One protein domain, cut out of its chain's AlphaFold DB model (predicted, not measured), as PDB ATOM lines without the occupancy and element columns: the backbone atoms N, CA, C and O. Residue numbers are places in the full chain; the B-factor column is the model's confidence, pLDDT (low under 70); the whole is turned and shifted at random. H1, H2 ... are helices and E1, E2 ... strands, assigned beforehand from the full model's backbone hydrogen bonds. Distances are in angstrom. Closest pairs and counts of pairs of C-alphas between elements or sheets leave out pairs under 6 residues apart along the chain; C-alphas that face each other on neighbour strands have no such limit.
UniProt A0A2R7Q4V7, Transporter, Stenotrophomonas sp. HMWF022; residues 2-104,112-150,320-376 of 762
ATOM      1  N   LEU A   2       4.318 -51.337  41.244       93.56
ATOM      2  CA  LEU A   2       2.977 -51.457  41.816       93.56
ATOM      3  C   LEU A   2       1.987 -51.718  40.677       93.56
ATOM      4  O   LEU A   2       2.026 -51.008  39.673       93.56
ATOM      5  N   TYR A   3       1.153 -52.746  40.813       94.38
ATOM      6  CA  TYR A   3       0.178 -53.151  39.801       94.38
ATOM      7  C   TYR A   3      -0.932 -54.007  40.427       94.38
ATOM      8  O   TYR A   3      -0.663 -54.704  41.409       94.38
ATOM      9  N   PRO A   4      -2.164 -53.974  39.893       95.25
ATOM     10  CA  PRO A   4      -3.230 -54.864  40.332       95.25
ATOM     11  C   PRO A   4      -3.044 -56.269  39.736       95.25
ATOM     12  O   PRO A   4      -2.517 -56.423  38.631       95.25
ATOM     13  N   ALA A   5      -3.527 -57.296  40.438       93.31
ATOM     14  CA  ALA A   5      -3.726 -58.620  39.844       93.31
ATOM     15  C   ALA A   5      -4.745 -58.554  38.686       93.31
ATOM     16  O   ALA A   5      -5.489 -57.574  38.567       93.31
ATOM     17  N   ALA A   6      -4.795 -59.587  37.840       91.12
ATOM     18  CA  ALA A   6      -5.700 -59.593  36.692       91.12
ATOM     19  C   ALA A   6      -7.161 -59.400  37.142       91.12
ATOM     20  O   ALA A   6      -7.625 -60.078  38.057       91.12
ATOM     21  N   GLN A   7      -7.865 -58.454  36.510       91.56
ATOM     22  CA  GLN A   7      -9.249 -58.048  36.806       91.56
ATOM     23  C   GLN A   7      -9.500 -57.538  38.241       91.56
ATOM     24  O   GLN A   7     -10.641 -57.244  38.602       91.56
ATOM     25  N   ALA A   8      -8.461 -57.395  39.069       93.31
ATOM     26  CA  ALA A   8      -8.601 -56.900  40.430       93.31
ATOM     27  C   ALA A   8      -8.754 -55.375  40.452       93.31
ATOM     28  O   ALA A   8      -8.178 -54.660  39.630       93.31
ATOM     29  N   LYS A   9      -9.496 -54.870  41.439       93.00
ATOM     30  CA  LYS A   9      -9.600 -53.437  41.733       93.00
ATOM     31  C   LYS A   9      -8.857 -53.150  43.033       93.00
ATOM     32  O   LYS A   9      -9.194 -53.717  44.068       93.00
ATOM     33  N   GLY A  10      -7.834 -52.307  42.968       92.56
ATOM     34  CA  GLY A  10      -7.055 -51.866  44.120       92.56
ATOM     35  C   GLY A  10      -7.178 -50.362  44.312       92.56
ATOM     36  O   GLY A  10      -7.109 -49.606  43.346       92.56
ATOM     37  N   ARG A  11      -7.323 -49.917  45.561       92.25
ATOM     38  CA  ARG A  11      -7.302 -48.497  45.917       92.25
ATOM     39  C   ARG A  11      -6.408 -48.278  47.130       92.25
ATOM     40  O   ARG A  11      -6.519 -49.003  48.115       92.25
ATOM     41  N   ILE A  12      -5.550 -47.266  47.055       94.19
ATOM     42  CA  ILE A  12      -4.764 -46.757  48.180       94.19
ATOM     43  C   ILE A  12      -5.164 -45.300  48.375       94.19
ATOM     44  O   ILE A  12      -5.082 -44.511  47.436       94.19
ATOM     45  N   VAL A  13      -5.595 -44.954  49.586       93.25
ATOM     46  CA  VAL A  13      -6.009 -43.594  49.938       93.25
ATOM     47  C   VAL A  13      -5.217 -43.117  51.150       93.25
ATOM     48  O   VAL A  13      -5.163 -43.819  52.159       93.25
ATOM     49  N   ALA A  14      -4.625 -41.927  51.065       94.31
ATOM     50  CA  ALA A  14      -4.091 -41.203  52.216       94.31
ATOM     51  C   ALA A  14      -4.994 -39.997  52.521       94.31
ATOM     52  O   ALA A  14      -5.399 -39.284  51.607       94.31
ATOM     53  N   GLY A  15      -5.305 -39.767  53.802       91.69
ATOM     54  CA  GLY A  15      -6.249 -38.718  54.211       91.69
ATOM     55  C   GLY A  15      -7.711 -39.079  53.938       91.69
ATOM     56  O   GLY A  15      -8.443 -38.255  53.403       91.69
ATOM     57  N   VAL A  16      -8.108 -40.319  54.249       87.31
ATOM     58  CA  VAL A  16      -9.464 -40.858  54.024       87.31
ATOM     59  C   VAL A  16     -10.514 -40.046  54.795       87.31
ATOM     60  O   VAL A  16     -10.259 -39.742  55.961       87.31
ATOM     61  N   PRO A  17     -11.688 -39.760  54.197       81.62
ATOM     62  CA  PRO A  17     -12.789 -39.122  54.906       81.62
ATOM     63  C   PRO A  17     -13.256 -39.893  56.152       81.62
ATOM     64  O   PRO A  17     -13.246 -41.127  56.160       81.62
ATOM     65  N   ALA A  18     -13.753 -39.194  57.174       73.31
ATOM     66  CA  ALA A  18     -14.253 -39.809  58.415       73.31
ATOM     67  C   ALA A  18     -15.386 -40.841  58.205       73.31
ATOM     68  O   ALA A  18     -15.565 -41.742  59.023       73.31
ATOM     69  N   ILE A  19     -16.109 -40.767  57.080       67.88
ATOM     70  CA  ILE A  19     -17.122 -41.755  56.661       67.88
ATOM     71  C   ILE A  19     -16.527 -43.103  56.198       67.88
ATOM     72  O   ILE A  19     -17.257 -43.989  55.753       67.88
ATOM     73  N   GLY A  20     -15.206 -43.269  56.290       62.41
ATOM     74  CA  GLY A  20     -14.479 -44.421  55.777       62.41
ATOM     75  C   GLY A  20     -14.259 -44.333  54.264       62.41
ATOM     76  O   GLY A  20     -14.589 -43.327  53.629       62.41
ATOM     77  N   PRO A  21     -13.676 -45.375  53.643       56.91
ATOM     78  CA  PRO A  21     -13.539 -45.419  52.199       56.91
ATOM     79  C   PRO A  21     -14.935 -45.497  51.576       56.91
ATOM     80  O   PRO A  21     -15.521 -46.570  51.441       56.91
ATOM     81  N   SER A  22     -15.467 -44.347  51.168       59.62
ATOM     82  CA  SER A  22     -16.570 -44.311  50.216       59.62
ATOM     83  C   SER A  22     -16.164 -45.112  48.969       59.62
ATOM     84  O   SER A  22     -14.979 -45.201  48.630       59.62
ATOM     85  N   GLY A  23     -17.126 -45.668  48.229       67.94
ATOM     86  CA  GLY A  23     -16.850 -46.280  46.921       67.94
ATOM     87  C   GLY A  23     -16.191 -45.318  45.915       67.94
ATOM     88  O   GLY A  23     -15.724 -45.755  44.866       67.94
ATOM     89  N   LEU A  24     -16.055 -44.033  46.258       82.56
ATOM     90  CA  LEU A  24     -15.523 -42.950  45.442       82.56
ATOM     91  C   LEU A  24     -14.084 -42.554  45.854       82.56
ATOM     92  O   LEU A  24     -13.693 -42.723  47.013       82.56
ATOM     93  N   PRO A  25     -13.261 -42.062  44.910       87.81
ATOM     94  CA  PRO A  25     -11.860 -41.724  45.147       87.81
ATOM     95  C   PRO A  25     -11.709 -40.329  45.784       87.81
ATOM     96  O   PRO A  25     -11.223 -39.398  45.140       87.81
ATOM     97  N   PHE A  26     -12.126 -40.190  47.046       92.00
ATOM     98  CA  PHE A  26     -12.060 -38.932  47.801       92.00
ATOM     99  C   PHE A  26     -10.920 -38.873  48.822       92.00
ATOM    100  O   PHE A  26     -10.531 -39.894  49.394       92.00
ATOM    101  N   TRP A  27     -10.441 -37.657  49.090       93.75
ATOM    102  CA  TRP A  27      -9.572 -37.312  50.219       93.75
ATOM    103  C   TRP A  27     -10.204 -36.177  51.043       93.75
ATOM    104  O   TRP A  27     -10.945 -35.364  50.509       93.75
ATOM    105  N   GLU A  28      -9.933 -36.127  52.346       93.44
ATOM    106  CA  GLU A  28     -10.429 -35.085  53.265       93.44
ATOM    107  C   GLU A  28      -9.281 -34.276  53.883       93.44
ATOM    108  O   GLU A  28      -9.391 -33.065  54.027       93.44
ATOM    109  N   ASN A  29      -8.150 -34.912  54.212       94.12
ATOM    110  CA  ASN A  29      -7.010 -34.200  54.791       94.12
ATOM    111  C   ASN A  29      -6.158 -33.522  53.689       94.12
ATOM    112  O   ASN A  29      -5.478 -34.242  52.947       94.12
ATOM    113  N   PRO A  30      -6.108 -32.174  53.611       94.81
ATOM    114  CA  PRO A  30      -5.353 -31.449  52.586       94.81
ATOM    115  C   PRO A  30      -3.827 -31.591  52.718       94.81
ATOM    116  O   PRO A  30      -3.101 -31.310  51.765       94.81
ATOM    117  N   GLU A  31      -3.326 -32.045  53.870       96.44
ATOM    118  CA  GLU A  31      -1.899 -32.291  54.118       96.44
ATOM    119  C   GLU A  31      -1.475 -33.728  53.777       96.44
ATOM    120  O   GLU A  31      -0.289 -34.063  53.828       96.44
ATOM    121  N   ALA A  32      -2.420 -34.611  53.431       96.69
ATOM    122  CA  ALA A  32      -2.112 -36.005  53.153       96.69
ATOM    123  C   ALA A  32      -1.292 -36.161  51.864       96.69
ATOM    124  O   ALA A  32      -1.702 -35.743  50.777       96.69
ATOM    125  N   VAL A  33      -0.148 -36.842  51.982       98.25
ATOM    126  CA  VAL A  33       0.743 -37.135  50.854       98.25
ATOM    127  C   VAL A  33       0.881 -38.640  50.651       98.25
ATOM    128  O   VAL A  33       1.310 -39.358  51.554       98.25
ATOM    129  N   LEU A  34       0.609 -39.108  49.433       98.06
ATOM    130  CA  LEU A  34       0.919 -40.465  48.989       98.06
ATOM    131  C   LEU A  34       2.172 -40.442  48.104       98.06
ATOM    132  O   LEU A  34       2.146 -39.910  46.995       98.06
ATOM    133  N   ARG A  35       3.274 -41.027  48.588       97.38
ATOM    134  CA  ARG A  35       4.537 -41.135  47.836       97.38
ATOM    135  C   ARG A  35       4.765 -42.558  47.338       97.38
ATOM    136  O   ARG A  35       4.775 -43.500  48.126       97.38
ATOM    137  N   ILE A  36       5.008 -42.705  46.038       95.62
ATOM    138  CA  ILE A  36       5.385 -43.972  45.408       95.62
ATOM    139  C   ILE A  36       6.850 -43.882  45.002       95.62
ATOM    140  O   ILE A  36       7.195 -43.175  44.057       95.62
ATOM    141  N   HIS A  37       7.711 -44.627  45.689       90.56
ATOM    142  CA  HIS A  37       9.137 -44.670  45.384       90.56
ATOM    143  C   HIS A  37       9.470 -45.782  44.381       90.56
ATOM    144  O   HIS A  37       8.921 -46.889  44.426       90.56
ATOM    145  N   GLY A  38      10.388 -45.492  43.460       81.50
ATOM    146  CA  GLY A  38      11.060 -46.513  42.667       81.50
ATOM    147  C   GLY A  38      12.043 -47.315  43.521       81.50
ATOM    148  O   GLY A  38      12.641 -46.795  44.458       81.50
ATOM    149  N   VAL A  39      12.228 -48.586  43.175       71.75
ATOM    150  CA  VAL A  39      13.374 -49.392  43.627       71.75
ATOM    151  C   VAL A  39      14.410 -49.315  42.506       71.75
ATOM    152  O   VAL A  39      13.998 -49.352  41.345       71.75
ATOM    153  N   ALA A  40      15.702 -49.177  42.824       58.56
ATOM    154  CA  ALA A  40      16.781 -48.984  41.844       58.56
ATOM    155  C   ALA A  40      16.629 -49.883  40.592       58.56
ATOM    156  O   ALA A  40      16.291 -51.063  40.720       58.56
ATOM    157  N   GLY A  41      16.848 -49.323  39.391       60.44
ATOM    158  CA  GLY A  41      16.802 -50.078  38.124       60.44
ATOM    159  C   GLY A  41      15.893 -49.546  37.001       60.44
ATOM    160  O   GLY A  41      15.706 -50.254  36.019       60.44
ATOM    161  N   GLY A  42      15.341 -48.330  37.101       70.25
ATOM    162  CA  GLY A  42      14.623 -47.682  35.989       70.25
ATOM    163  C   GLY A  42      13.240 -48.270  35.660       70.25
ATOM    164  O   GLY A  42      12.542 -48.802  36.532       70.25
ATOM    165  N   ALA A  43      12.817 -48.115  34.400       80.50
ATOM    166  CA  ALA A  43      11.545 -48.627  33.890       80.50
ATOM    167  C   ALA A  43      11.518 -50.165  33.928       80.50
ATOM    168  O   ALA A  43      12.441 -50.823  33.453       80.50
ATOM    169  N   ARG A  44      10.448 -50.746  34.480       87.94
ATOM    170  CA  ARG A  44      10.241 -52.199  34.509       87.94
ATOM    171  C   ARG A  44       9.315 -52.645  33.376       87.94
ATOM    172  O   ARG A  44       8.359 -51.925  33.075       87.94
ATOM    173  N   PRO A  45       9.533 -53.846  32.804       89.19
ATOM    174  CA  PRO A  45       8.585 -54.447  31.873       89.19
ATOM    175  C   PRO A  45       7.181 -54.525  32.474       89.19
ATOM    176  O   PRO A  45       7.025 -54.629  33.702       89.19
ATOM    177  N   ALA A  46       6.176 -54.487  31.598       92.81
ATOM    178  CA  ALA A  46       4.787 -54.677  31.983       92.81
ATOM    179  C   ALA A  46       4.642 -55.983  32.800       92.81
ATOM    180  O   ALA A  46       5.290 -56.979  32.478       92.81
ATOM    181  N   PRO A  47       3.883 -55.981  33.908       92.94
ATOM    182  CA  PRO A  47       3.633 -57.189  34.686       92.94
ATOM    183  C   PRO A  47       2.570 -58.064  34.014       92.94
ATOM    184  O   PRO A  47       1.657 -57.545  33.383       92.94
ATOM    185  N   ASP A  48       2.608 -59.373  34.240       92.69
ATOM    186  CA  ASP A  48       1.554 -60.291  33.785       92.69
ATOM    187  C   ASP A  48       0.249 -60.059  34.566       92.69
ATOM    188  O   ASP A  48      -0.013 -60.646  35.619       92.69
ATOM    189  N   SER A  49      -0.563 -59.149  34.045       94.44
ATOM    190  CA  SER A  49      -1.886 -58.780  34.529       94.44
ATOM    191  C   SER A  49      -2.695 -58.238  33.350       94.44
ATOM    192  O   SER A  49      -2.125 -57.829  32.344       94.44
ATOM    193  N   ALA A  50      -4.018 -58.245  33.458       95.38
ATOM    194  CA  ALA A  50      -4.902 -57.673  32.450       95.38
ATOM    195  C   ALA A  50      -6.177 -57.143  33.093       95.38
ATOM    196  O   ALA A  50      -6.690 -57.753  34.037       95.38
ATOM    197  N   PHE A  51      -6.703 -56.038  32.560       95.31
ATOM    198  CA  PHE A  51      -8.016 -55.479  32.915       95.31
ATOM    199  C   PHE A  51      -8.201 -55.155  34.410       95.31
ATOM    200  O   PHE A  51      -9.326 -55.037  34.893       95.31
ATOM    201  N   GLY A  52      -7.106 -55.040  35.168       95.50
ATOM    202  CA  GLY A  52      -7.135 -54.592  36.557       95.50
ATOM    203  C   GLY A  52      -7.250 -53.070  36.656       95.50
ATOM    204  O   GLY A  52      -6.950 -52.345  35.708       95.50
ATOM    205  N   SER A  53      -7.652 -52.566  37.821       95.81
ATOM    206  CA  SER A  53      -7.668 -51.130  38.105       95.81
ATOM    207  C   SER A  53      -6.921 -50.801  39.390       95.81
ATOM    208  O   SER A  53      -6.995 -51.547  40.368       95.81
ATOM    209  N   LEU A  54      -6.190 -49.691  39.375       96.69
ATOM    210  CA  LEU A  54      -5.430 -49.190  40.511       96.69
ATOM    211  C   LEU A  54      -5.694 -47.698  40.700       96.69
ATOM    212  O   LEU A  54      -5.422 -46.906  39.804       96.69
ATOM    213  N   GLU A  55      -6.183 -47.317  41.874       96.81
ATOM    214  CA  GLU A  55      -6.482 -45.928  42.225       96.81
ATOM    215  C   GLU A  55      -5.597 -45.476  43.394       96.81
ATOM    216  O   GLU A  55      -5.583 -46.103  44.454       96.81
ATOM    217  N   LEU A  56      -4.834 -44.402  43.193       97.69
ATOM    218  CA  LEU A  56      -3.889 -43.843  44.161       97.69
ATOM    219  C   LEU A  56      -4.328 -42.419  44.508       97.69
ATOM    220  O   LEU A  56      -4.160 -41.506  43.700       97.69
ATOM    221  N   VAL A  57      -4.915 -42.239  45.691       96.81
ATOM    222  CA  VAL A  57      -5.661 -41.030  46.065       96.81
ATOM    223  C   VAL A  57      -5.056 -40.382  47.309       96.81
ATOM    224  O   VAL A  57      -4.816 -41.045  48.313       96.81
ATOM    225  N   ALA A  58      -4.816 -39.079  47.242       97.12
ATOM    226  CA  ALA A  58      -4.412 -38.226  48.357       97.12
ATOM    227  C   ALA A  58      -4.538 -36.766  47.916       97.12
ATOM    228  O   ALA A  58      -4.546 -36.514  46.714       97.12
ATOM    229  N   ALA A  59      -4.520 -35.812  48.851       97.81
ATOM    230  CA  ALA A  59      -4.428 -34.395  48.498       97.81
ATOM    231  C   ALA A  59      -3.185 -34.097  47.638       97.81
ATOM    232  O   ALA A  59      -3.256 -33.316  46.690       97.81
ATOM    233  N   THR A  60      -2.057 -34.763  47.921       98.69
ATOM    234  CA  THR A  60      -0.860 -34.759  47.065       98.69
ATOM    235  C   THR A  60      -0.395 -36.182  46.748       98.69
ATOM    236  O   THR A  60      -0.088 -36.962  47.651       98.69
ATOM    237  N   VAL A  61      -0.261 -36.515  45.465       98.81
ATOM    238  CA  VAL A  61       0.315 -37.778  44.985       98.81
ATOM    239  C   VAL A  61       1.658 -37.500  44.317       98.81
ATOM    240  O   VAL A  61       1.723 -36.792  43.316       98.81
ATOM    241  N   VAL A  62       2.732 -38.086  44.846       98.56
ATOM    242  CA  VAL A  62       4.082 -37.994  44.270       98.56
ATOM    243  C   VAL A  62       4.494 -39.368  43.755       98.56
ATOM    244  O   VAL A  62       4.755 -40.290  44.533       98.56
ATOM    245  N   GLN A  63       4.549 -39.518  42.436       97.62
ATOM    246  CA  GLN A  63       4.777 -40.788  41.760       97.62
ATOM    247  C   GLN A  63       6.185 -40.804  41.146       97.62
ATOM    248  O   GLN A  63       6.448 -40.187  40.122       97.62
ATOM    249  N   GLY A  64       7.111 -41.512  41.793       95.44
ATOM    250  CA  GLY A  64       8.502 -41.689  41.351       95.44
ATOM    251  C   GLY A  64       8.876 -43.139  41.041       95.44
ATOM    252  O   GLY A  64      10.055 -43.474  40.983       95.44
ATOM    253  N   GLY A  65       7.887 -44.030  40.927       95.19
ATOM    254  CA  GLY A  65       8.089 -45.466  40.740       95.19
ATOM    255  C   GLY A  65       7.569 -45.992  39.404       95.19
ATOM    256  O   GLY A  65       7.384 -45.254  38.446       95.19
ATOM    257  N   ASN A  66       7.301 -47.298  39.356       95.44
ATOM    258  CA  ASN A  66       6.620 -47.954  38.235       95.44
ATOM    259  C   ASN A  66       5.212 -48.350  38.695       95.44
ATOM    260  O   ASN A  66       5.094 -49.262  39.521       95.44
ATOM    261  N   VAL A  67       4.186 -47.660  38.200       97.69
ATOM    262  CA  VAL A  67       2.759 -47.900  38.455       97.69
ATOM    263  C   VAL A  67       2.135 -48.384  37.148       97.69
ATOM    264  O   VAL A  67       2.105 -47.647  36.166       97.69
ATOM    265  N   GLN A  68       1.710 -49.645  37.105       97.12
ATOM    266  CA  GLN A  68       1.328 -50.308  35.857       97.12
ATOM    267  C   GLN A  68       0.002 -51.060  36.009       97.12
ATOM    268  O   GLN A  68      -0.226 -51.696  37.032       97.12
ATOM    269  N   ALA A  69      -0.858 -51.021  34.995       97.75
ATOM    270  CA  ALA A  69      -2.067 -51.843  34.913       97.75
ATOM    271  C   ALA A  69      -2.341 -52.213  33.444       97.75
ATOM    272  O   ALA A  69      -3.150 -51.545  32.798       97.75
ATOM    273  N   PRO A  70      -1.644 -53.223  32.886       97.62
ATOM    274  CA  PRO A  70      -1.755 -53.557  31.469       97.62
ATOM    275  C   PRO A  70      -3.202 -53.801  31.039       97.62
ATOM    276  O   PRO A  70      -3.953 -54.511  31.714       97.62
ATOM    277  N   TRP A  71      -3.598 -53.150  29.943       96.94
ATOM    278  CA  TRP A  71      -4.952 -53.150  29.383       96.94
ATOM    279  C   TRP A  71      -6.053 -52.818  30.400       96.94
ATOM    280  O   TRP A  71      -7.187 -53.272  30.280       96.94
ATOM    281  N   GLY A  72      -5.707 -52.072  31.445       97.31
ATOM    282  CA  GLY A  72      -6.584 -51.746  32.556       97.31
ATOM    283  C   GLY A  72      -6.632 -50.248  32.817       97.31
ATOM    284  O   GLY A  72      -6.493 -49.432  31.903       97.31
ATOM    285  N   ARG A  73      -6.823 -49.885  34.089       97.62
ATOM    286  CA  ARG A  73      -6.945 -48.489  34.514       97.62
ATOM    287  C   ARG A  73      -5.977 -48.129  35.631       97.62
ATOM    288  O   ARG A  73      -5.903 -48.824  36.641       97.62
ATOM    289  N   VAL A  74      -5.309 -46.989  35.495       98.62
ATOM    290  CA  VAL A  74      -4.601 -46.334  36.603       98.62
ATOM    291  C   VAL A  74      -5.261 -44.990  36.869       98.62
ATOM    292  O   VAL A  74      -5.456 -44.221  35.938       98.62
ATOM    293  N   GLN A  75      -5.580 -44.675  38.121       98.31
ATOM    294  CA  GLN A  75      -5.941 -43.322  38.534       98.31
ATOM    295  C   GLN A  75      -4.915 -42.778  39.525       98.31
ATOM    296  O   GLN A  75      -4.599 -43.441  40.513       98.31
ATOM    297  N   LEU A  76      -4.448 -41.555  39.280       98.75
ATOM    298  CA  LEU A  76      -3.644 -40.768  40.207       98.75
ATOM    299  C   LEU A  76      -4.439 -39.534  40.641       98.75
ATOM    300  O   LEU A  76      -4.965 -38.799  39.803       98.75
ATOM    301  N   GLY A  77      -4.501 -39.310  41.949       98.25
ATOM    302  CA  GLY A  77      -5.299 -38.251  42.550       98.25
ATOM    303  C   GLY A  77      -6.780 -38.612  42.686       98.25
ATOM    304  O   GLY A  77      -7.253 -39.681  42.290       98.25
ATOM    305  N   GLY A  78      -7.512 -37.688  43.286       95.62
ATOM    306  CA  GLY A  78      -8.943 -37.739  43.541       95.62
ATOM    307  C   GLY A  78      -9.491 -36.365  43.916       95.62
ATOM    308  O   GLY A  78      -8.768 -35.359  43.901       95.62
ATOM    309  N   GLN A  79     -10.775 -36.332  44.243       93.94
ATOM    310  CA  GLN A  79     -11.491 -35.106  44.597       93.94
ATOM    311  C   GLN A  79     -11.483 -34.911  46.117       93.94
ATOM    312  O   GLN A  79     -11.431 -35.881  46.877       93.94
ATOM    313  N   GLU A  80     -11.505 -33.661  46.552       93.62
ATOM    314  CA  GLU A  80     -11.723 -33.302  47.946       93.62
ATOM    315  C   GLU A  80     -13.153 -33.682  48.343       93.62
ATOM    316  O   GLU A  80     -14.107 -33.490  47.592       93.62
ATOM    317  N   PHE A  81     -13.323 -34.264  49.524       91.50
ATOM    318  CA  PHE A  81     -14.639 -34.644  50.012       91.50
ATOM    319  C   PHE A  81     -15.535 -33.402  50.170       91.50
ATOM    320  O   PHE A  81     -15.134 -32.421  50.790       91.50
ATOM    321  N   ASN A  82     -16.755 -33.450  49.618       89.06
ATOM    322  CA  ASN A  82     -17.726 -32.340  49.596       89.06
ATOM    323  C   ASN A  82     -17.239 -31.049  48.906       89.06
ATOM    324  O   ASN A  82     -17.702 -29.956  49.236       89.06
ATOM    325  N   SER A  83     -16.315 -31.160  47.953       89.62
ATOM    326  CA  SER A  83     -15.744 -30.029  47.221       89.62
ATOM    327  C   SER A  83     -15.405 -30.443  45.787       89.62
ATOM    328  O   SER A  83     -15.107 -31.603  45.515       89.62
ATOM    329  N   ASP A  84     -15.422 -29.486  44.857       90.00
ATOM    330  CA  ASP A  84     -15.045 -29.719  43.454       90.00
ATOM    331  C   ASP A  84     -13.532 -29.586  43.225       90.00
ATOM    332  O   ASP A  84     -13.048 -29.659  42.095       90.00
ATOM    333  N   ARG A  85     -12.757 -29.374  44.293       92.50
ATOM    334  CA  ARG A  85     -11.299 -29.293  44.240       92.50
ATOM    335  C   ARG A  85     -10.691 -30.682  44.040       92.50
ATOM    336  O   ARG A  85     -11.086 -31.651  44.677       92.50
ATOM    337  N   ALA A  86      -9.669 -30.778  43.196       95.69
ATOM    338  CA  ALA A  86      -8.917 -32.006  42.965       95.69
ATOM    339  C   ALA A  86      -7.505 -31.961  43.582       95.69
ATOM    340  O   ALA A  86      -7.067 -30.961  44.154       95.69
ATOM    341  N   SER A  87      -6.791 -33.084  43.480       97.94
ATOM    342  CA  SER A  87      -5.463 -33.288  44.085       97.94
ATOM    343  C   SER A  87      -4.353 -32.453  43.432       97.94
ATOM    344  O   SER A  87      -4.536 -31.821  42.395       97.94
ATOM    345  N   ARG A  88      -3.141 -32.528  43.980       98.31
ATOM    346  CA  ARG A  88      -1.896 -32.276  43.246       98.31
ATOM    347  C   ARG A  88      -1.245 -33.608  42.865       98.31
ATOM    348  O   ARG A  88      -1.152 -34.500  43.705       98.31
ATOM    349  N   VAL A  89      -0.773 -33.744  41.627       98.88
ATOM    350  CA  VAL A  89      -0.094 -34.951  41.127       98.88
ATOM    351  C   VAL A  89       1.252 -34.571  40.513       98.88
ATOM    352  O   VAL A  89       1.297 -33.854  39.518       98.88
ATOM    353  N   ASP A  90       2.345 -35.091  41.070       98.75
ATOM    354  CA  ASP A  90       3.705 -34.906  40.553       98.75
ATOM    355  C   ASP A  90       4.273 -36.256  40.071       98.75
ATOM    356  O   ASP A  90       4.432 -37.187  40.867       98.75
ATOM    357  N   LEU A  91       4.619 -36.368  38.785       98.38
ATOM    358  CA  LEU A  91       5.408 -37.482  38.247       98.38
ATOM    359  C   LEU A  91       6.882 -37.087  38.247       98.38
ATOM    360  O   LEU A  91       7.276 -36.120  37.592       98.38
ATOM    361  N   LEU A  92       7.698 -37.829  38.988       97.12
ATOM    362  CA  LEU A  92       9.126 -37.552  39.117       97.12
ATOM    363  C   LEU A  92       9.925 -38.137  37.944       97.12
ATOM    364  O   LEU A  92       9.480 -39.046  37.247       97.12
ATOM    365  N   ALA A  93      11.150 -37.649  37.753       94.62
ATOM    366  CA  ALA A  93      12.068 -38.202  36.761       94.62
ATOM    367  C   ALA A  93      12.269 -39.719  36.959       94.62
ATOM    368  O   ALA A  93      12.458 -40.195  38.080       94.62
ATOM    369  N   GLY A  94      12.230 -40.482  35.862       92.88
ATOM    370  CA  GLY A  94      12.366 -41.941  35.862       92.88
ATOM    371  C   GLY A  94      11.098 -42.704  36.257       92.88
ATOM    372  O   GLY A  94      11.120 -43.938  36.281       92.88
ATOM    373  N   SER A  95      10.002 -42.007  36.563       96.56
ATOM    374  CA  SER A  95       8.736 -42.655  36.878       96.56
ATOM    375  C   SER A  95       8.034 -43.184  35.623       96.56
ATOM    376  O   SER A  95       8.158 -42.629  34.533       96.56
ATOM    377  N   VAL A  96       7.290 -44.279  35.777       97.50
ATOM    378  CA  VAL A  96       6.471 -44.884  34.720       97.50
ATOM    379  C   VAL A  96       5.058 -45.077  35.249       97.50
ATOM    380  O   VAL A  96       4.861 -45.805  36.225       97.50
ATOM    381  N   THR A  97       4.088 -44.460  34.584       98.50
ATOM    382  CA  THR A  97       2.654 -44.711  34.752       98.50
ATOM    383  C   THR A  97       2.132 -45.303  33.446       98.50
ATOM    384  O   THR A  97       2.132 -44.615  32.430       98.50
ATOM    385  N   SER A  98       1.749 -46.582  33.428       98.25
ATOM    386  CA  SER A  98       1.460 -47.278  32.165       98.25
ATOM    387  C   SER A  98       0.287 -48.249  32.239       98.25
ATOM    388  O   SER A  98       0.110 -48.965  33.222       98.25
ATOM    389  N   ILE A  99      -0.473 -48.322  31.150       98.38
ATOM    390  CA  ILE A  99      -1.457 -49.381  30.889       98.38
ATOM    391  C   ILE A  99      -1.084 -50.230  29.666       98.38
ATOM    392  O   ILE A  99      -1.873 -51.065  29.234       98.38
ATOM    393  N   SER A 100       0.095 -50.013  29.080       97.88
ATOM    394  CA  SER A 100       0.525 -50.746  27.892       97.88
ATOM    395  C   SER A 100       0.826 -52.201  28.240       97.88
ATOM    396  O   SER A 100       1.479 -52.497  29.245       97.88
ATOM    397  N   GLY A 101       0.349 -53.111  27.392       96.56
ATOM    398  CA  GLY A 101       0.719 -54.523  27.419       96.56
ATOM    399  C   GLY A 101       1.895 -54.855  26.504       96.56
ATOM    400  O   GLY A 101       2.187 -56.030  26.310       96.56
ATOM    401  N   ALA A 102       2.567 -53.861  25.912       95.94
ATOM    402  CA  ALA A 102       3.657 -54.096  24.969       95.94
ATOM    403  C   ALA A 102       4.729 -55.043  25.546       95.94
ATOM    404  O   ALA A 102       5.253 -54.837  26.641       95.94
ATOM    405  N   GLY A 103       5.049 -56.092  24.783       92.31
ATOM    406  CA  GLY A 103       5.979 -57.148  25.189       92.31
ATOM    407  C   GLY A 103       5.358 -58.288  26.004       92.31
ATOM    408  O   GLY A 103       6.057 -59.260  26.278       92.31
ATOM    409  N   LEU A 104       4.071 -58.212  26.368       93.44
ATOM    410  CA  LEU A 104       3.361 -59.315  27.016       93.44
ATOM    411  C   LEU A 104       2.780 -60.291  25.996       93.44
ATOM    412  O   LEU A 104       2.157 -59.885  25.018       93.44
ATOM    413  N   VAL A 112     -14.163 -72.334  22.584       92.81
ATOM    414  CA  VAL A 112     -14.252 -73.701  22.035       92.81
ATOM    415  C   VAL A 112     -14.871 -73.660  20.639       92.81
ATOM    416  O   VAL A 112     -14.348 -74.268  19.711       92.81
ATOM    417  N   ASP A 113     -15.961 -72.908  20.497       89.56
ATOM    418  CA  ASP A 113     -16.862 -72.887  19.341       89.56
ATOM    419  C   ASP A 113     -16.689 -71.656  18.434       89.56
ATOM    420  O   ASP A 113     -17.328 -71.562  17.387       89.56
ATOM    421  N   GLY A 114     -15.848 -70.695  18.824       89.69
ATOM    422  CA  GLY A 114     -15.701 -69.422  18.120       89.69
ATOM    423  C   GLY A 114     -16.851 -68.440  18.366       89.69
ATOM    424  O   GLY A 114     -16.862 -67.369  17.757       89.69
ATOM    425  N   VAL A 115     -17.792 -68.761  19.260       90.75
ATOM    426  CA  VAL A 115     -18.967 -67.937  19.583       90.75
ATOM    427  C   VAL A 115     -18.826 -67.299  20.959       90.75
ATOM    428  O   VAL A 115     -19.053 -66.096  21.087       90.75
ATOM    429  N   THR A 116     -18.405 -68.072  21.966       93.19
ATOM    430  CA  THR A 116     -18.319 -67.605  23.361       93.19
ATOM    431  C   THR A 116     -16.873 -67.581  23.844       93.19
ATOM    432  O   THR A 116     -16.158 -68.579  23.709       93.19
ATOM    433  N   TRP A 117     -16.444 -66.470  24.450       95.31
ATOM    434  CA  TRP A 117     -15.165 -66.400  25.162       95.31
ATOM    435  C   TRP A 117     -15.369 -66.753  26.633       95.31
ATOM    436  O   TRP A 117     -16.213 -66.162  27.308       95.31
ATOM    437  N   ARG A 118     -14.598 -67.710  27.152       93.56
ATOM    438  CA  ARG A 118     -14.657 -68.127  28.557       93.56
ATOM    439  C   ARG A 118     -13.309 -67.953  29.237       93.56
ATOM    440  O   ARG A 118     -12.272 -68.212  28.637       93.56
ATOM    441  N   LYS A 119     -13.336 -67.563  30.509       89.81
ATOM    442  CA  LYS A 119     -12.180 -67.505  31.409       89.81
ATOM    443  C   LYS A 119     -12.577 -68.073  32.767       89.81
ATOM    444  O   LYS A 119     -13.616 -67.710  33.311       89.81
ATOM    445  N   ALA A 120     -11.747 -68.952  33.319       84.75
ATOM    446  CA  ALA A 120     -11.968 -69.638  34.593       84.75
ATOM    447  C   ALA A 120     -13.350 -70.316  34.676       84.75
ATOM    448  O   ALA A 120     -14.021 -70.281  35.702       84.75
ATOM    449  N   GLY A 121     -13.801 -70.896  33.560       83.81
ATOM    450  CA  GLY A 121     -15.103 -71.559  33.462       83.81
ATOM    451  C   GLY A 121     -16.312 -70.625  33.339       83.81
ATOM    452  O   GLY A 121     -17.399 -71.132  33.070       83.81
ATOM    453  N   ALA A 122     -16.152 -69.303  33.445       90.44
ATOM    454  CA  ALA A 122     -17.215 -68.312  33.260       90.44
ATOM    455  C   ALA A 122     -17.125 -67.633  31.884       90.44
ATOM    456  O   ALA A 122     -16.047 -67.549  31.299       90.44
ATOM    457  N   GLU A 123     -18.252 -67.154  31.358       93.62
ATOM    458  CA  GLU A 123     -18.260 -66.305  30.163       93.62
ATOM    459  C   GLU A 123     -17.630 -64.943  30.477       93.62
ATOM    460  O   GLU A 123     -17.877 -64.358  31.532       93.62
ATOM    461  N   PHE A 124     -16.805 -64.445  29.560       92.06
ATOM    462  CA  PHE A 124     -16.245 -63.102  29.620       92.06
ATOM    463  C   PHE A 124     -16.767 -62.307  28.430       92.06
ATOM    464  O   PHE A 124     -16.500 -62.643  27.274       92.06
ATOM    465  N   ASN A 125     -17.505 -61.240  28.720       90.50
ATOM    466  CA  ASN A 125     -18.067 -60.386  27.691       90.50
ATOM    467  C   ASN A 125     -16.964 -59.538  27.042       90.50
ATOM    468  O   ASN A 125     -16.510 -58.531  27.585       90.50
ATOM    469  N   VAL A 126     -16.558 -59.932  25.837       89.31
ATOM    470  CA  VAL A 126     -15.509 -59.249  25.060       89.31
ATOM    471  C   VAL A 126     -15.906 -57.845  24.585       89.31
ATOM    472  O   VAL A 126     -15.089 -57.134  24.002       89.31
ATOM    473  N   LEU A 127     -17.158 -57.439  24.818       84.56
ATOM    474  CA  LEU A 127     -17.642 -56.088  24.544       84.56
ATOM    475  C   LEU A 127     -17.368 -55.115  25.704       84.56
ATOM    476  O   LEU A 127     -17.479 -53.908  25.500       84.56
ATOM    477  N   ASP A 128     -17.028 -55.610  26.900       87.81
ATOM    478  CA  ASP A 128     -16.808 -54.768  28.082       87.81
ATOM    479  C   ASP A 128     -15.471 -53.999  28.073       87.81
ATOM    480  O   ASP A 128     -15.476 -52.844  28.514       87.81
ATOM    481  N   PRO A 129     -14.328 -54.551  27.612       90.31
ATOM    482  CA  PRO A 129     -13.074 -53.798  27.527       90.31
ATOM    483  C   PRO A 129     -13.194 -52.510  26.703       90.31
ATOM    484  O   PRO A 129     -13.663 -52.515  25.566       90.31
ATOM    485  N   GLY A 130     -12.764 -51.392  27.291       83.56
ATOM    486  CA  GLY A 130     -12.900 -50.051  26.716       83.56
ATOM    487  C   GLY A 130     -14.272 -49.395  26.936       83.56
ATOM    488  O   GLY A 130     -14.480 -48.277  26.470       83.56
ATOM    489  N   SER A 131     -15.197 -50.054  27.643       82.50
ATOM    490  CA  SER A 131     -16.488 -49.488  28.069       82.50
ATOM    491  C   SER A 131     -16.418 -48.884  29.482       82.50
ATOM    492  O   SER A 131     -15.367 -48.863  30.119       82.50
ATOM    493  N   VAL A 132     -17.560 -48.436  30.018       74.69
ATOM    494  CA  VAL A 132     -17.683 -48.001  31.425       74.69
ATOM    495  C   VAL A 132     -17.452 -49.126  32.437       74.69
ATOM    496  O   VAL A 132     -17.028 -48.853  33.558       74.69
ATOM    497  N   ASN A 133     -17.698 -50.385  32.054       79.06
ATOM    498  CA  ASN A 133     -17.536 -51.537  32.943       79.06
ATOM    499  C   ASN A 133     -16.055 -51.886  33.140       79.06
ATOM    500  O   ASN A 133     -15.623 -52.189  34.256       79.06
ATOM    501  N   ILE A 134     -15.279 -51.826  32.051       85.62
ATOM    502  CA  ILE A 134     -13.836 -52.092  32.023       85.62
ATOM    503  C   ILE A 134     -13.154 -50.940  31.266       85.62
ATOM    504  O   ILE A 134     -12.803 -51.086  30.092       85.62
ATOM    505  N   PRO A 135     -12.982 -49.773  31.912       89.12
ATOM    506  CA  PRO A 135     -12.306 -48.639  31.296       89.12
ATOM    507  C   PRO A 135     -10.821 -48.945  31.097       89.12
ATOM    508  O   PRO A 135     -10.183 -49.560  31.954       89.12
ATOM    509  N   ILE A 136     -10.265 -48.467  29.983       94.75
ATOM    510  CA  ILE A 136      -8.853 -48.650  29.631       94.75
ATOM    511  C   ILE A 136      -8.205 -47.279  29.495       94.75
ATOM    512  O   ILE A 136      -8.470 -46.537  28.545       94.75
ATOM    513  N   GLY A 137      -7.375 -46.920  30.470       97.12
ATOM    514  CA  GLY A 137      -6.742 -45.608  30.474       97.12
ATOM    515  C   GLY A 137      -6.028 -45.218  31.761       97.12
ATOM    516  O   GLY A 137      -6.073 -45.902  32.781       97.12
ATOM    517  N   VAL A 138      -5.376 -44.064  31.702       98.69
ATOM    518  CA  VAL A 138      -4.805 -43.368  32.850       98.69
ATOM    519  C   VAL A 138      -5.674 -42.152  33.150       98.69
ATOM    520  O   VAL A 138      -5.914 -41.332  32.273       98.69
ATOM    521  N   ASN A 139      -6.120 -42.013  34.392       98.06
ATOM    522  CA  ASN A 139      -6.878 -40.865  34.870       98.06
ATOM    523  C   ASN A 139      -6.010 -40.050  35.830       98.06
ATOM    524  O   ASN A 139      -5.534 -40.575  36.836       98.06
ATOM    525  N   ILE A 140      -5.839 -38.766  35.553       98.69
ATOM    526  CA  ILE A 140      -5.213 -37.799  36.447       98.69
ATOM    527  C   ILE A 140      -6.317 -36.880  36.962       98.69
ATOM    528  O   ILE A 140      -6.887 -36.110  36.194       98.69
ATOM    529  N   VAL A 141      -6.635 -36.975  38.251       98.25
ATOM    530  CA  VAL A 141      -7.628 -36.114  38.909       98.25
ATOM    531  C   VAL A 141      -6.875 -35.081  39.738       98.25
ATOM    532  O   VAL A 141      -6.451 -35.379  40.858       98.25
ATOM    533  N   ALA A 142      -6.651 -33.890  39.178       97.94
ATOM    534  CA  ALA A 142      -5.768 -32.905  39.790       97.94
ATOM    535  C   ALA A 142      -6.110 -31.448  39.449       97.94
ATOM    536  O   ALA A 142      -6.452 -31.129  38.318       97.94
ATOM    537  N   ASN A 143      -5.923 -30.548  40.415       97.12
ATOM    538  CA  ASN A 143      -5.843 -29.105  40.186       97.12
ATOM    539  C   ASN A 143      -4.453 -28.662  39.715       97.12
ATOM    540  O   ASN A 143      -4.325 -27.576  39.157       97.12
ATOM    541  N   ALA A 144      -3.425 -29.475  39.971       98.06
ATOM    542  CA  ALA A 144      -2.061 -29.261  39.503       98.06
ATOM    543  C   ALA A 144      -1.432 -30.613  39.145       98.06
ATOM    544  O   ALA A 144      -1.204 -31.448  40.025       98.06
ATOM    545  N   PHE A 145      -1.166 -30.829  37.861       98.69
ATOM    546  CA  PHE A 145      -0.482 -32.001  37.328       98.69
ATOM    547  C   PHE A 145       0.879 -31.600  36.757       98.69
ATOM    548  O   PHE A 145       0.944 -30.829  35.804       98.69
ATOM    549  N   ASN A 146       1.955 -32.153  37.313       98.56
ATOM    550  CA  ASN A 146       3.316 -31.904  36.858       98.56
ATOM    551  C   ASN A 146       3.999 -33.203  36.411       98.56
ATOM    552  O   ASN A 146       4.308 -34.063  37.234       98.56
ATOM    553  N   GLY A 147       4.271 -33.339  35.114       98.25
ATOM    554  CA  GLY A 147       5.113 -34.398  34.561       98.25
ATOM    555  C   GLY A 147       6.545 -33.916  34.356       98.25
ATOM    556  O   GLY A 147       6.809 -33.183  33.405       98.25
ATOM    557  N   ALA A 148       7.482 -34.332  35.213       97.94
ATOM    558  CA  ALA A 148       8.884 -33.927  35.105       97.94
ATOM    559  C   ALA A 148       9.593 -34.563  33.893       97.94
ATOM    560  O   ALA A 148       9.206 -35.633  33.412       97.94
ATOM    561  N   THR A 149      10.690 -33.948  33.442       97.56
ATOM    562  CA  THR A 149      11.576 -34.544  32.434       97.56
ATOM    563  C   THR A 149      12.018 -35.945  32.854       97.56
ATOM    564  O   THR A 149      12.443 -36.170  33.985       97.56
ATOM    565  N   GLY A 150      11.895 -36.903  31.934       95.38
ATOM    566  CA  GLY A 150      12.202 -38.312  32.180       95.38
ATOM    567  C   GLY A 150      11.091 -39.118  32.865       95.38
ATOM    568  O   GLY A 150      11.288 -40.314  33.070       95.38
ATOM    569  N   PHE A 320     -10.365 -63.079  17.984       95.44
ATOM    570  CA  PHE A 320     -11.743 -63.385  18.356       95.44
ATOM    571  C   PHE A 320     -12.646 -62.148  18.302       95.44
ATOM    572  O   PHE A 320     -13.706 -62.198  17.677       95.44
ATOM    573  N   VAL A 321     -12.220 -61.028  18.899       93.19
ATOM    574  CA  VAL A 321     -12.970 -59.759  18.882       93.19
ATOM    575  C   VAL A 321     -13.184 -59.258  17.458       93.19
ATOM    576  O   VAL A 321     -14.277 -58.798  17.127       93.19
ATOM    577  N   GLN A 322     -12.169 -59.383  16.603       91.62
ATOM    578  CA  GLN A 322     -12.303 -59.062  15.189       91.62
ATOM    579  C   GLN A 322     -13.355 -59.942  14.503       91.62
ATOM    580  O   GLN A 322     -14.271 -59.412  13.876       91.62
ATOM    581  N   GLY A 323     -13.300 -61.260  14.705       92.06
ATOM    582  CA  GLY A 323     -14.298 -62.176  14.156       92.06
ATOM    583  C   GLY A 323     -15.719 -61.917  14.676       92.06
ATOM    584  O   GLY A 323     -16.681 -62.095  13.932       92.06
ATOM    585  N   VAL A 324     -15.883 -61.469  15.928       89.38
ATOM    586  CA  VAL A 324     -17.195 -61.063  16.470       89.38
ATOM    587  C   VAL A 324     -17.738 -59.847  15.719       89.38
ATOM    588  O   VAL A 324     -18.902 -59.864  15.320       89.38
ATOM    589  N   ALA A 325     -16.909 -58.824  15.504       84.69
ATOM    590  CA  ALA A 325     -17.302 -57.622  14.771       84.69
ATOM    591  C   ALA A 325     -17.702 -57.950  13.321       84.69
ATOM    592  O   ALA A 325     -18.773 -57.543  12.875       84.69
ATOM    593  N   GLU A 326     -16.902 -58.767  12.627       87.81
ATOM    594  CA  GLU A 326     -17.164 -59.208  11.249       87.81
ATOM    595  C   GLU A 326     -18.469 -60.011  11.133       87.81
ATOM    596  O   GLU A 326     -19.290 -59.727  10.263       87.81
ATOM    597  N   ARG A 327     -18.716 -60.965  12.045       87.00
ATOM    598  CA  ARG A 327     -19.957 -61.763  12.048       87.00
ATOM    599  C   ARG A 327     -21.206 -60.935  12.345       87.00
ATOM    600  O   ARG A 327     -22.283 -61.292  11.874       87.00
ATOM    601  N   ARG A 328     -21.082 -59.878  13.154       82.81
ATOM    602  CA  ARG A 328     -22.212 -59.026  13.564       82.81
ATOM    603  C   ARG A 328     -22.410 -57.794  12.678       82.81
ATOM    604  O   ARG A 328     -23.423 -57.122  12.821       82.81
ATOM    605  N   GLY A 329     -21.468 -57.481  11.784       75.12
ATOM    606  CA  GLY A 329     -21.476 -56.216  11.039       75.12
ATOM    607  C   GLY A 329     -21.328 -54.990  11.953       75.12
ATOM    608  O   GLY A 329     -21.819 -53.907  11.636       75.12
ATOM    609  N   GLU A 330     -20.687 -55.167  13.109       78.25
ATOM    610  CA  GLU A 330     -20.475 -54.130  14.117       78.25
ATOM    611  C   GLU A 330     -19.087 -53.481  13.949       78.25
ATOM    612  O   GLU A 330     -18.142 -54.073  13.430       78.25
ATOM    613  N   ALA A 331     -18.939 -52.244  14.413       74.19
ATOM    614  CA  ALA A 331     -17.651 -51.609  14.633       74.19
ATOM    615  C   ALA A 331     -16.811 -52.393  15.651       74.19
ATOM    616  O   ALA A 331     -17.278 -52.905  16.671       74.19
ATOM    617  N   LEU A 332     -15.513 -52.432  15.366       81.50
ATOM    618  CA  LEU A 332     -14.554 -53.182  16.155       81.50
ATOM    619  C   LEU A 332     -14.495 -52.668  17.599       81.50
ATOM    620  O   LEU A 332     -14.345 -51.461  17.833       81.50
ATOM    621  N   ARG A 333     -14.586 -53.584  18.567       85.50
ATOM    622  CA  ARG A 333     -14.364 -53.288  19.989       85.50
ATOM    623  C   ARG A 333     -12.878 -53.148  20.291       85.50
ATOM    624  O   ARG A 333     -12.038 -53.333  19.415       85.50
ATOM    625  N   TRP A 334     -12.562 -52.755  21.519       91.06
ATOM    626  CA  TRP A 334     -11.178 -52.581  21.934       91.06
ATOM    627  C   TRP A 334     -10.409 -53.915  21.880       91.06
ATOM    628  O   TRP A 334     -10.927 -54.965  22.277       91.06
ATOM    629  N   ARG A 335      -9.164 -53.868  21.399       93.69
ATOM    630  CA  ARG A 335      -8.218 -54.997  21.354       93.69
ATOM    631  C   ARG A 335      -6.886 -54.616  22.010       93.69
ATOM    632  O   ARG A 335      -6.558 -53.437  22.020       93.69
ATOM    633  N   PRO A 336      -6.052 -55.591  22.423       95.88
ATOM    634  CA  PRO A 336      -4.712 -55.348  22.969       95.88
ATOM    635  C   PRO A 336      -3.838 -54.385  22.164       95.88
ATOM    636  O   PRO A 336      -3.095 -53.604  22.750       95.88
ATOM    637  N   VAL A 337      -3.947 -54.404  20.833       95.81
ATOM    638  CA  VAL A 337      -3.207 -53.510  19.926       95.81
ATOM    639  C   VAL A 337      -3.703 -52.058  19.932       95.81
ATOM    640  O   VAL A 337      -3.000 -51.186  19.427       95.81
ATOM    641  N   ASP A 338      -4.884 -51.780  20.481       95.25
ATOM    642  CA  ASP A 338      -5.450 -50.437  20.567       95.25
ATOM    643  C   ASP A 338      -4.922 -49.709  21.811       95.25
ATOM    644  O   ASP A 338      -4.886 -50.259  22.914       95.25
ATOM    645  N   ALA A 339      -4.554 -48.443  21.645       96.62
ATOM    646  CA  ALA A 339      -4.197 -47.565  22.750       96.62
ATOM    647  C   ALA A 339      -5.427 -47.171  23.593       96.62
ATOM    648  O   ALA A 339      -6.575 -47.235  23.137       96.62
ATOM    649  N   GLY A 340      -5.181 -46.775  24.842       96.00
ATOM    650  CA  GLY A 340      -6.196 -46.301  25.783       96.00
ATOM    651  C   GLY A 340      -6.350 -44.777  25.819       96.00
ATOM    652  O   GLY A 340      -5.883 -44.053  24.937       96.00
ATOM    653  N   ASN A 341      -7.016 -44.290  26.867       95.75
ATOM    654  CA  ASN A 341      -7.238 -42.862  27.124       95.75
ATOM    655  C   ASN A 341      -6.298 -42.338  28.227       95.75
ATOM    656  O   ASN A 341      -6.109 -43.011  29.236       95.75
ATOM    657  N   LEU A 342      -5.761 -41.129  28.080       98.25
ATOM    658  CA  LEU A 342      -5.236 -40.318  29.179       98.25
ATOM    659  C   LEU A 342      -6.268 -39.228  29.485       98.25
ATOM    660  O   LEU A 342      -6.500 -38.353  28.658       98.25
ATOM    661  N   SER A 343      -6.893 -39.270  30.658       97.50
ATOM    662  CA  SER A 343      -7.899 -38.291  31.070       97.50
ATOM    663  C   SER A 343      -7.359 -37.353  32.138       97.50
ATOM    664  O   SER A 343      -6.955 -37.805  33.209       97.50
ATOM    665  N   LEU A 344      -7.368 -36.054  31.856       98.31
ATOM    666  CA  LEU A 344      -7.106 -34.985  32.810       98.31
ATOM    667  C   LEU A 344      -8.456 -34.469  33.317       98.31
ATOM    668  O   LEU A 344      -9.205 -33.840  32.573       98.31
ATOM    669  N   MET A 345      -8.770 -34.761  34.575       96.94
ATOM    670  CA  MET A 345      -9.960 -34.278  35.269       96.94
ATOM    671  C   MET A 345      -9.546 -33.187  36.250       96.94
ATOM    672  O   MET A 345      -8.900 -33.459  37.265       96.94
ATOM    673  N   LEU A 346      -9.905 -31.953  35.923       97.06
ATOM    674  CA  LEU A 346      -9.498 -30.758  36.645       97.06
ATOM    675  C   LEU A 346     -10.598 -30.333  37.614       97.06
ATOM    676  O   LEU A 346     -11.772 -30.298  37.248       97.06
ATOM    677  N   GLY A 347     -10.225 -30.032  38.853       94.94
ATOM    678  CA  GLY A 347     -11.159 -29.471  39.823       94.94
ATOM    679  C   GLY A 347     -11.344 -27.963  39.665       94.94
ATOM    680  O   GLY A 347     -10.651 -27.304  38.883       94.94
ATOM    681  N   ASP A 348     -12.275 -27.412  40.440       93.19
ATOM    682  CA  ASP A 348     -12.546 -25.972  40.478       93.19
ATOM    683  C   ASP A 348     -11.284 -25.193  40.906       93.19
ATOM    684  O   ASP A 348     -10.563 -25.589  41.829       93.19
ATOM    685  N   GLY A 349     -10.977 -24.109  40.194       93.25
ATOM    686  CA  GLY A 349      -9.802 -23.258  40.403       93.25
ATOM    687  C   GLY A 349      -8.478 -23.778  39.818       93.25
ATOM    688  O   GLY A 349      -7.448 -23.115  39.984       93.25
ATOM    689  N   ALA A 350      -8.452 -24.932  39.140       95.88
ATOM    690  CA  ALA A 350      -7.231 -25.456  38.518       95.88
ATOM    691  C   ALA A 350      -6.654 -24.456  37.496       95.88
ATOM    692  O   ALA A 350      -7.363 -23.979  36.613       95.88
ATOM    693  N   GLY A 351      -5.370 -24.105  37.612       95.00
ATOM    694  CA  GLY A 351      -4.741 -23.112  36.728       95.00
ATOM    695  C   GLY A 351      -5.115 -21.650  37.001       95.00
ATOM    696  O   GLY A 351      -4.549 -20.769  36.364       95.00
ATOM    697  N   ARG A 352      -6.021 -21.370  37.952       92.56
ATOM    698  CA  ARG A 352      -6.526 -20.012  38.253       92.56
ATOM    699  C   ARG A 352      -5.977 -19.415  39.553       92.56
ATOM    700  O   ARG A 352      -6.170 -18.238  39.824       92.56
ATOM    701  N   MET A 353      -5.236 -20.205  40.333       84.69
ATOM    702  CA  MET A 353      -4.728 -19.834  41.666       84.69
ATOM    703  C   MET A 353      -3.193 -19.693  41.706       84.69
ATOM    704  O   MET A 353      -2.542 -20.136  42.649       84.69
ATOM    705  N   GLY A 354      -2.583 -19.140  40.650       84.62
ATOM    706  CA  GLY A 354      -1.131 -18.896  40.571       84.62
ATOM    707  C   GLY A 354      -0.253 -20.137  40.350       84.62
ATOM    708  O   GLY A 354       0.959 -20.012  40.207       84.62
ATOM    709  N   THR A 355      -0.849 -21.331  40.287       92.38
ATOM    710  CA  THR A 355      -0.184 -22.581  39.887       92.38
ATOM    711  C   THR A 355      -0.824 -23.089  38.595       92.38
ATOM    712  O   THR A 355      -2.051 -23.209  38.567       92.38
ATOM    713  N   PRO A 356      -0.047 -23.403  37.539       95.62
ATOM    714  CA  PRO A 356      -0.586 -23.996  36.318       95.62
ATOM    715  C   PRO A 356      -1.343 -25.302  36.589       95.62
ATOM    716  O   PRO A 356      -0.893 -26.126  37.386       95.62
ATOM    717  N   ALA A 357      -2.462 -25.522  35.890       97.25
ATOM    718  CA  ALA A 357      -3.220 -26.767  36.015       97.25
ATOM    719  C   ALA A 357      -2.416 -27.979  35.531       97.25
ATOM    720  O   ALA A 357      -2.490 -29.058  36.116       97.25
ATOM    721  N   VAL A 358      -1.650 -27.794  34.450       98.25
ATOM    722  CA  VAL A 358      -0.861 -28.843  33.808       98.25
ATOM    723  C   VAL A 358       0.488 -28.282  33.365       98.25
ATOM    724  O   VAL A 358       0.541 -27.316  32.605       98.25
ATOM    725  N   THR A 359       1.571 -28.930  33.786       97.56
ATOM    726  CA  THR A 359       2.922 -28.777  33.235       97.56
ATOM    727  C   THR A 359       3.437 -30.154  32.836       97.56
ATOM    728  O   THR A 359       3.416 -31.086  33.637       97.56
ATOM    729  N   PHE A 360       3.896 -30.322  31.596       97.88
ATOM    730  CA  PHE A 360       4.336 -31.631  31.116       97.88
ATOM    731  C   PHE A 360       5.611 -31.527  30.281       97.88
ATOM    732  O   PHE A 360       5.598 -31.044  29.155       97.88
ATOM    733  N   ALA A 361       6.710 -32.013  30.853       98.06
ATOM    734  CA  ALA A 361       8.014 -32.175  30.211       98.06
ATOM    735  C   ALA A 361       8.430 -33.658  30.105       98.06
ATOM    736  O   ALA A 361       9.573 -33.964  29.759       98.06
ATOM    737  N   GLY A 362       7.525 -34.576  30.462       97.50
ATOM    738  CA  GLY A 362       7.716 -36.020  30.364       97.50
ATOM    739  C   GLY A 362       7.521 -36.563  28.946       97.50
ATOM    740  O   GLY A 362       7.321 -35.822  27.985       97.50
ATOM    741  N   LEU A 363       7.565 -37.889  28.826       97.94
ATOM    742  CA  LEU A 363       7.230 -38.617  27.607       97.94
ATOM    743  C   LEU A 363       5.839 -39.235  27.740       97.94
ATOM    744  O   LEU A 363       5.591 -40.050  28.628       97.94
ATOM    745  N   SER A 364       4.952 -38.913  26.814       98.12
ATOM    746  CA  SER A 364       3.665 -39.582  26.646       98.12
ATOM    747  C   SER A 364       3.691 -40.517  25.436       98.12
ATOM    748  O   SER A 364       4.371 -40.257  24.440       98.12
ATOM    749  N   ARG A 365       2.959 -41.631  25.508       98.31
ATOM    750  CA  ARG A 365       2.837 -42.596  24.405       98.31
ATOM    751  C   ARG A 365       1.374 -42.920  24.138       98.31
ATOM    752  O   ARG A 365       0.711 -43.512  24.983       98.31
ATOM    753  N   PHE A 366       0.919 -42.568  22.937       97.94
ATOM    754  CA  PHE A 366      -0.446 -42.791  22.439       97.94
ATOM    755  C   PHE A 366      -0.493 -43.713  21.211       97.94
ATOM    756  O   PHE A 366      -1.553 -43.903  20.620       97.94
ATOM    757  N   ASN A 367       0.647 -44.281  20.809       96.25
ATOM    758  CA  ASN A 367       0.734 -45.089  19.596       96.25
ATOM    759  C   ASN A 367      -0.086 -46.381  19.727       96.25
ATOM    760  O   ASN A 367      -0.086 -46.998  20.799       96.25
ATOM    761  N   PRO A 368      -0.738 -46.842  18.648       95.69
ATOM    762  CA  PRO A 368      -1.224 -48.211  18.608       95.69
ATOM    763  C   PRO A 368      -0.046 -49.197  18.652       95.69
ATOM    764  O   PRO A 368       1.078 -48.871  18.264       95.69
ATOM    765  N   GLY A 369      -0.311 -50.428  19.083       95.19
ATOM    766  CA  GLY A 369       0.688 -51.502  19.093       95.19
ATOM    767  C   GLY A 369       1.044 -52.026  17.695       95.19
ATOM    768  O   GLY A 369       2.061 -52.693  17.531       95.19
ATOM    769  N   SER A 370       0.214 -51.742  16.686       92.75
ATOM    770  CA  SER A 370       0.434 -52.084  15.276       92.75
ATOM    771  C   SER A 370      -0.358 -51.143  14.358       92.75
ATOM    772  O   SER A 370      -1.244 -50.430  14.821       92.75
ATOM    773  N   ALA A 371      -0.107 -51.179  13.045       87.44
ATOM    774  CA  ALA A 371      -0.845 -50.372  12.061       87.44
ATOM    775  C   ALA A 371      -2.357 -50.676  12.002       87.44
ATOM    776  O   ALA A 371      -3.132 -49.871  11.497       87.44
ATOM    777  N   GLN A 372      -2.784 -51.835  12.512       85.38
ATOM    778  CA  GLN A 372      -4.201 -52.196  12.605       85.38
ATOM    779  C   GLN A 372      -4.856 -51.691  13.896       85.38
ATOM    780  O   GLN A 372      -6.077 -51.782  14.024       85.38
ATOM    781  N   GLY A 373      -4.061 -51.252  14.874       89.69
ATOM    782  CA  GLY A 373      -4.546 -50.743  16.149       89.69
ATOM    783  C   GLY A 373      -4.976 -49.283  16.063       89.69
ATOM    784  O   GLY A 373      -4.615 -48.544  15.148       89.69
ATOM    785  N   ARG A 374      -5.751 -48.849  17.053       90.00
ATOM    786  CA  ARG A 374      -6.217 -47.463  17.172       90.00
ATOM    787  C   ARG A 374      -5.293 -46.638  18.065       90.00
ATOM    788  O   ARG A 374      -4.874 -47.117  19.117       90.00
ATOM    789  N   GLY A 375      -5.025 -45.394  17.665       92.75
ATOM    790  CA  GLY A 375      -4.292 -44.425  18.479       92.75
ATOM    791  C   GLY A 375      -5.075 -43.967  19.714       92.75
ATOM    792  O   GLY A 375      -6.302 -44.118  19.795       92.75
ATOM    793  N   GLY A 376      -4.331 -43.464  20.696       95.50
ATOM    794  CA  GLY A 376      -4.826 -43.122  22.022       95.50
ATOM    795  C   GLY A 376      -5.369 -41.699  22.113       95.50
ATOM    796  O   GLY A 376      -5.033 -40.823  21.315       95.50
TER     797      GLY A 376
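This is residues 2 to 104, 112 to 150 and 320 to 376 of the 762 residues of the protein "Transporter" of Stenotrophomonas sp. HMWF022 (UniProt A0A2R7Q4V7). With little regular structure, the chain winds in stacked turns, a solenoid: E1, E3, E6, E9 and E10 line one side, E2, E4, E7, E9 and E11 another, E5 and E8 a third. Helix H1, between E9 and E10 in the chain, lies away. The printed part has 199 residues with twelve named strands, class mostly strand. It is compact, radius of gyration of the C-alphas 18.1 A, spanning 57 by 38 by 33 A.

E9, residues 137 to 147, bends by 124 degrees at residue 143; E6, residues 73 to 77, is parallel to it, with N 74 and O 137 3.0 A apart. H1, residues 320 to 328, is not on their sheet and has every O i to N i+4 pair within hydrogen-bond range.

E1, residues 9 to 13, begins at C-alpha 9 (-9.600, -53.437, 41.733); E12, residues 363 to 365, ends at C-alpha 365 (2.837, -42.596, 24.405).

Cuts after residues 104 and 150 leave gaps of 23.3 and 37.3 A; pLDDT is under 70 at residues 19 to 23 and 40 to 41.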